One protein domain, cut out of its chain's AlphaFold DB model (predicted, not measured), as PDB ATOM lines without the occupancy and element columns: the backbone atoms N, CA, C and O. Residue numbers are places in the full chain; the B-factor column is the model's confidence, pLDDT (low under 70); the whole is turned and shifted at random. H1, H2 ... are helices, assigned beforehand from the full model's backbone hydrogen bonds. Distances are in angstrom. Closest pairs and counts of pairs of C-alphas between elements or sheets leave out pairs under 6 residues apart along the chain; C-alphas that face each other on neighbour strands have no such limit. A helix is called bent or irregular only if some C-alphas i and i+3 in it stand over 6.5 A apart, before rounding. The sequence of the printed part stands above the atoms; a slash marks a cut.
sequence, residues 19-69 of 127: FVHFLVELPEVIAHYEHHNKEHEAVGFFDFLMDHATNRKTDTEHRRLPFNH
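What this domain is: This is residues 19 to 69 of the 127 residues of an uncharacterized protein of Fluviicola taffensis (strain DSM 16823 / NCIMB 13979 / RW262) (UniProt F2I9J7). A long helix, H1, kinked near its first end, and a shorter helix, H2, form a rough T, with H2 leading away from beside Tyr 33 of H1. From the far end of H2, the tail of residues 55 to 69 loops out and folds back toward H1. The printed part has 51 residues with two named helices, H1 then H2, and no named strand; its class is all helix. It is compact, with a radius of gyration of the C-alphas of 10.7 A, and spans 30 by 22 by 17 A.

Where its parts are: H1, residues 19 to 39, runs 28.6 A from C-alpha 19 at (-35.339, 25.188, 43.414) to C-alpha 39 at (-18.139, 23.619, 20.640). It has a kink of 53 degrees near residue 26 and is irregular, with C-alphas 24 and 27 7.3 A apart. H2, residues 45 to 54, runs 14.3 A and ends at C-alpha 54 (-33.101, 13.084, 30.206).

How they stand to each other: H1 and H2 are close but not clearly touching; their closest C-alphas, those of Tyr 33 and Phe 45, are 6.9 A apart. Their lines are about perpendicular, at 74 degrees. Every O i to N i+4 pair is within hydrogen-bond range in H2, and 15 of 17 in H1.

The domain as a whole: The C-alphas farthest apart, of Val 20 and Glu 41, are 29.6 A apart. The printed part has no cut, and the link from H1 to H2 is tight. Mean pLDDT of the printed part is 75.9; residue 21 and residues 55 to 69 are under 70.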
ATOM      1  N   PHE A  19     -35.200  24.016  44.288       72.56
ATOM      2  CA  PHE A  19     -35.339  25.188  43.414       72.56
ATOM      3  C   PHE A  19     -34.327  26.287  43.752       72.56
ATOM      4  O   PHE A  19     -33.757  26.905  42.859       72.56
ATOM      5  N   VAL A  20     -34.059  26.504  45.043       72.25
ATOM      6  CA  VAL A  20     -33.042  27.471  45.479       72.25
ATOM      7  C   VAL A  20     -31.650  27.029  45.030       72.25
ATOM      8  O   VAL A  20     -30.877  27.858  44.568       72.25
ATOM      9  N   HIS A  21     -31.354  25.729  45.099       69.62
ATOM     10  CA  HIS A  21     -30.080  25.173  44.637       69.62
ATOM     11  C   HIS A  21     -29.872  25.415  43.141       69.62
ATOM     12  O   HIS A  21     -28.842  25.941  42.731       69.62
ATOM     13  N   PHE A  22     -30.909  25.147  42.344       72.81
ATOM     14  CA  PHE A  22     -30.902  25.432  40.912       72.81
ATOM     15  C   PHE A  22     -30.636  26.915  40.610       72.81
ATOM     16  O   PHE A  22     -29.890  27.229  39.688       72.81
ATOM     17  N   LEU A  23     -31.208  27.841  41.389       76.94
ATOM     18  CA  LEU A  23     -30.964  29.274  41.201       76.94
ATOM     19  C   LEU A  23     -29.521  29.687  41.520       76.94
ATOM     20  O   LEU A  23     -29.001  30.581  40.856       76.94
ATOM     21  N   VAL A  24     -28.883  29.057  42.512       77.06
ATOM     22  CA  VAL A  24     -27.472  29.324  42.849       77.06
ATOM     23  C   VAL A  24     -26.545  28.865  41.724       77.06
ATOM     24  O   VAL A  24     -25.585  29.558  41.404       77.06
ATOM     25  N   GLU A  25     -26.861  27.740  41.091       78.75
ATOM     26  CA  GLU A  25     -26.051  27.146  40.022       78.75
ATOM     27  C   GLU A  25     -26.399  27.664  38.622       78.75
ATOM     28  O   GLU A  25     -25.688  27.392  37.655       78.75
ATOM     29  N   LEU A  26     -27.470  28.451  38.494       84.12
ATOM     30  CA  LEU A  26     -27.929  29.000  37.222       84.12
ATOM     31  C   LEU A  26     -26.819  29.704  36.409       84.12
ATOM     32  O   LEU A  26     -26.777  29.491  35.197       84.12
ATOM     33  N   PRO A  27     -25.901  30.499  37.002       82.69
ATOM     34  CA  PRO A  27     -24.806  31.111  36.247       82.69
ATOM     35  C   PRO A  27     -23.873  30.083  35.596       82.69
ATOM     36  O   PRO A  27     -23.441  30.271  34.462       82.69
ATOM     37  N   GLU A  28     -23.590  28.984  36.293       80.56
ATOM     38  CA  GLU A  28     -22.723  27.913  35.799       80.56
ATOM     39  C   GLU A  28     -23.408  27.120  34.678       80.56
ATOM     40  O   GLU A  28     -22.790  26.809  33.661       80.56
ATOM     41  N   VAL A  29     -24.718  26.895  34.799       84.81
ATOM     42  CA  VAL A  29     -25.546  26.288  33.742       84.81
ATOM     43  C   VAL A  29     -25.560  27.154  32.482       84.81
ATOM     44  O   VAL A  29     -25.459  26.630  31.373       84.81
ATOM     45  N   ILE A  30     -25.673  28.478  32.632       88.12
ATOM     46  CA  ILE A  30     -25.627  29.419  31.504       88.12
ATOM     47  C   ILE A  30     -24.247  29.384  30.841       88.12
ATOM     48  O   ILE A  30     -24.166  29.301  29.617       88.12
ATOM     49  N   ALA A  31     -23.167  29.390  31.627       85.56
ATOM     50  CA  ALA A  31     -21.811  29.279  31.094       85.56
ATOM     51  C   ALA A  31     -21.607  27.963  30.322       85.56
ATOM     52  O   ALA A  31     -21.029  27.970  29.233       85.56
ATOM     53  N   HIS A  32     -22.138  26.851  30.839       86.19
ATOM     54  CA  HIS A  32     -22.112  25.559  30.157       86.19
ATOM     55  C   HIS A  32     -22.909  25.595  28.845       86.19
ATOM     56  O   HIS A  32     -22.419  25.129  27.821       86.19
ATOM     57  N   TYR A  33     -24.105  26.188  28.839       88.88
ATOM     58  CA  TYR A  33     -24.911  26.359  27.626       88.88
ATOM     59  C   TYR A  33     -24.179  27.175  26.549       88.88
ATOM     60  O   TYR A  33     -24.153  26.795  25.376       88.88
ATOM     61  N   GLU A  34     -23.542  28.282  26.934       89.62
ATOM     62  CA  GLU A  34     -22.756  29.092  26.001       89.62
ATOM     63  C   GLU A  34     -21.549  28.335  25.446       89.62
ATOM     64  O   GLU A  34     -21.208  28.501  24.275       89.62
ATOM     65  N   HIS A  35     -20.887  27.530  26.275       86.81
ATOM     66  CA  HIS A  35     -19.769  26.692  25.858       86.81
ATOM     67  C   HIS A  35     -20.226  25.582  24.903       86.81
ATOM     68  O   HIS A  35     -19.653  25.435  23.826       86.81
ATOM     69  N   HIS A  36     -21.323  24.892  25.228       87.38
ATOM     70  CA  HIS A  36     -21.936  23.881  24.370       87.38
ATOM     71  C   HIS A  36     -22.259  24.449  22.983       87.38
ATOM     72  O   HIS A  36     -21.876  23.871  21.975       87.38
ATOM     73  N   ASN A  37     -22.885  25.624  22.909       89.19
ATOM     74  CA  ASN A  37     -23.214  26.249  21.623       89.19
ATOM     75  C   ASN A  37     -21.990  26.767  20.843       89.19
ATOM     76  O   ASN A  37     -22.127  27.110  19.668       89.19
ATOM     77  N   LYS A  38     -20.813  26.864  21.474       88.56
ATOM     78  CA  LYS A  38     -19.548  27.199  20.799       88.56
ATOM     79  C   LYS A  38     -18.839  25.959  20.259       88.56
ATOM     80  O   LYS A  38     -18.231  26.047  19.196       88.56
ATOM     81  N   GLU A  39     -18.881  24.843  20.984       84.44
ATOM     82  CA  GLU A  39     -18.139  23.619  20.640       84.44
ATOM     83  C   GLU A  39     -18.976  22.569  19.897       84.44
ATOM     84  O   GLU A  39     -18.431  21.687  19.226       84.44
ATOM     85  N   HIS A  40     -20.298  22.657  19.997       82.19
ATOM     86  CA  HIS A  40     -21.251  21.697  19.454       82.19
ATOM     87  C   HIS A  40     -22.362  22.396  18.666       82.19
ATOM     88  O   HIS A  40     -22.310  23.594  18.384       82.19
ATOM     89  N   GLU A  41     -23.369  21.622  18.263       84.62
ATOM     90  CA  GLU A  41     -24.536  22.162  17.577       84.62
ATOM     91  C   GLU A  41     -25.275  23.156  18.475       84.62
ATOM     92  O   GLU A  41     -25.579  22.883  19.638       84.62
ATOM     93  N   ALA A  42     -25.565  24.326  17.908       87.38
ATOM     94  CA  ALA A  42     -26.317  25.355  18.595       87.38
ATOM     95  C   ALA A  42     -27.751  24.870  18.837       87.38
ATOM     96  O   ALA A  42     -28.511  24.637  17.897       87.38
ATOM     97  N   VAL A  43     -28.121  24.760  20.108       90.94
ATOM     98  CA  VAL A  43     -29.458  24.355  20.551       90.94
ATOM     99  C   VAL A  43     -30.110  25.474  21.353       90.94
ATOM    100  O   VAL A  43     -29.434  26.366  21.872       90.94
ATOM    101  N   GLY A  44     -31.439  25.446  21.457       90.75
ATOM    102  CA  GLY A  44     -32.163  26.331  22.364       90.75
ATOM    103  C   GLY A  44     -31.887  25.970  23.824       90.75
ATOM    104  O   GLY A  44     -31.645  24.814  24.153       90.75
ATOM    105  N   PHE A  45     -31.964  26.946  24.730       89.00
ATOM    106  CA  PHE A  45     -31.682  26.730  26.155       89.00
ATOM    107  C   PHE A  45     -32.566  25.650  26.806       89.00
ATOM    108  O   PHE A  45     -32.088  24.841  27.597       89.00
ATOM    109  N   PHE A  46     -33.857  25.607  26.463       88.81
ATOM    110  CA  PHE A  46     -34.763  24.580  26.988       88.81
ATOM    111  C   PHE A  46     -34.490  23.198  26.395       88.81
ATOM    112  O   PHE A  46     -34.608  22.210  27.114       88.81
ATOM    113  N   ASP A  47     -34.089  23.135  25.125       86.69
ATOM    114  CA  ASP A  47     -33.713  21.879  24.472       86.69
ATOM    115  C   ASP A  47     -32.415  21.334  25.073       86.69
ATOM    116  O   ASP A  47     -32.348  20.161  25.429       86.69
ATOM    117  N   PHE A  48     -31.432  22.210  25.306       87.50
ATOM    118  CA  PHE A  48     -30.210  21.909  26.052       87.50
ATOM    119  C   PHE A  48     -30.526  21.334  27.438       87.50
ATOM    120  O   PHE A  48     -30.015  20.274  27.804       87.50
ATOM    121  N   LEU A  49     -31.400  22.000  28.199       85.25
ATOM    122  CA  LEU A  49     -31.767  21.567  29.546       85.25
ATOM    123  C   LEU A  49     -32.510  20.224  29.530       85.25
ATOM    124  O   LEU A  49     -32.254  19.374  30.380       85.25
ATOM    125  N   MET A  50     -33.418  20.024  28.573       84.00
ATOM    126  CA  MET A  50     -34.169  18.776  28.416       84.00
ATOM    127  C   MET A  50     -33.244  17.609  28.059       84.00
ATOM    128  O   MET A  50     -33.352  16.536  28.659       84.00
ATOM    129  N   ASP A  51     -32.315  17.820  27.127       80.88
ATOM    130  CA  ASP A  51     -31.326  16.817  26.728       80.88
ATOM    131  C   ASP A  51     -30.467  16.391  27.928       80.88
ATOM    132  O   ASP A  51     -30.388  15.207  28.262       80.88
ATOM    133  N   HIS A  52     -29.951  17.360  28.686       78.69
ATOM    134  CA  HIS A  52     -29.116  17.102  29.860       78.69
ATOM    135  C   HIS A  52     -29.895  16.569  31.079       78.69
ATOM    136  O   HIS A  52     -29.319  15.917  31.954       78.69
ATOM    137  N   ALA A  53     -31.209  16.804  31.157       73.62
ATOM    138  CA  ALA A  53     -32.068  16.234  32.196       73.62
ATOM    139  C   ALA A  53     -32.462  14.774  31.904       73.62
ATOM    140  O   ALA A  53     -32.642  13.983  32.834       73.62
ATOM    141  N   THR A  54     -32.601  14.405  30.627       72.00
ATOM    142  CA  THR A  54     -33.101  13.084  30.206       72.00
ATOM    143  C   THR A  54     -31.985  12.083  29.897       72.00
ATOM    144  O   THR A  54     -32.137  10.891  30.187       72.00
ATOM    145  N   ASN A  55     -30.826  12.534  29.410       62.56
ATOM    146  CA  ASN A  55     -29.711  11.670  29.009       62.56
ATOM    147  C   ASN A  55     -28.706  11.375  30.140       62.56
ATOM    148  O   ASN A  55     -27.501  11.568  30.011       62.56
ATOM    149  N   ARG A  56     -29.190  10.779  31.239       56.84
ATOM    150  CA  ARG A  56     -28.368  10.324  32.387       56.84
ATOM    151  C   ARG A  56     -27.430   9.130  32.111       56.84
ATOM    152  O   ARG A  56     -26.772   8.656  33.029       56.84
ATOM    153  N   LYS A  57     -27.401   8.571  30.894       52.19
ATOM    154  CA  LYS A  57     -26.840   7.225  30.633       52.19
ATOM    155  C   LYS A  57     -25.413   7.163  30.077       52.19
ATOM    156  O   LYS A  57     -24.933   6.060  29.834       52.19
ATOM    157  N   THR A  58     -24.716   8.278  29.884       51.28
ATOM    158  CA  THR A  58     -23.343   8.251  29.348       51.28
ATOM    159  C   THR A  58     -22.397   9.024  30.252       51.28
ATOM    160  O   THR A  58     -22.514  10.239  30.378       51.28
ATOM    161  N   ASP A  59     -21.483   8.276  30.866       51.31
ATOM    162  CA  ASP A  59     -20.476   8.638  31.869       51.31
ATOM    163  C   ASP A  59     -19.342   9.521  31.305       51.31
ATOM    164  O   ASP A  59     -18.157   9.244  31.452       51.31
ATOM    165  N   THR A  60     -19.708  10.572  30.578       56.78
ATOM    166  CA  THR A  60     -18.777  11.581  30.068       56.78
ATOM    167  C   THR A  60     -18.978  12.855  30.877       56.78
ATOM    168  O   THR A  60     -20.084  13.402  30.868       56.78
ATOM    169  N   GLU A  61     -17.931  13.337  31.557       57.00
ATOM    170  CA  GLU A  61     -17.955  14.549  32.404       57.00
ATOM    171  C   GLU A  61     -18.616  15.759  31.726       57.00
ATOM    172  O   GLU A  61     -19.292  16.540  32.386       57.00
ATOM    173  N   HIS A  62     -18.521  15.852  30.398       56.50
ATOM    174  CA  HIS A  62     -19.095  16.926  29.589       56.50
ATOM    175  C   HIS A  62     -20.628  17.032  29.615       56.50
ATOM    176  O   HIS A  62     -21.152  18.051  29.190       56.50
ATOM    177  N   ARG A  63     -21.360  16.016  30.092       61.16
ATOM    178  CA  ARG A  63     -22.840  16.019  30.121       61.16
ATOM    179  C   ARG A  63     -23.436  16.233  31.513       61.16
ATOM    180  O   ARG A  63     -24.657  16.182  31.675       61.16
ATOM    181  N   ARG A  64     -22.607  16.437  32.542       63.66
ATOM    182  CA  ARG A  64     -23.095  16.669  33.907       63.66
ATOM    183  C   ARG A  64     -23.407  18.151  34.093       63.66
ATOM    184  O   ARG A  64     -22.522  18.995  34.025       63.66
ATOM    185  N   LEU A  65     -24.680  18.452  34.340       68.06
ATOM    186  CA  LEU A  65     -25.079  19.757  34.860       68.06
ATOM    187  C   LEU A  65     -24.578  19.910  36.305       68.06
ATOM    188  O   LEU A  65     -24.484  18.895  37.000       68.06
ATOM    189  N   PRO A  66     -24.339  21.145  36.780       62.59
ATOM    190  CA  PRO A  66     -23.825  21.409  38.130       62.59
ATOM    191  C   PRO A  66     -24.662  20.772  39.254       62.59
ATOM    192  O   PRO A  66     -24.118  20.321  40.249       62.59
ATOM    193  N   PHE A  67     -25.976  20.612  39.060       63.72
ATOM    194  CA  PHE A  67     -26.879  19.956  40.023       63.72
ATOM    195  C   PHE A  67     -27.022  18.437  39.838       63.72
ATOM    196  O   PHE A  67     -27.644  17.775  40.673       63.72
ATOM    197  N   ASN A  68     -26.519  17.849  38.748       59.34
ATOM    198  CA  ASN A  68     -26.647  16.414  38.465       59.34
ATOM    199  C   ASN A  68     -25.514  15.633  39.149       59.34
ATOM    200  O   ASN A  68     -24.711  14.960  38.502       59.34
ATOM    201  N   HIS A  69     -25.456  15.718  40.476       56.72
ATOM    202  CA  HIS A  69     -24.606  14.855  41.280       56.72
ATOM    203  C   HIS A  69     -25.415  13.654  41.763       56.72
ATOM    204  O   HIS A  69     -26.444  13.808  42.426       56.72
TER     205      HIS A  69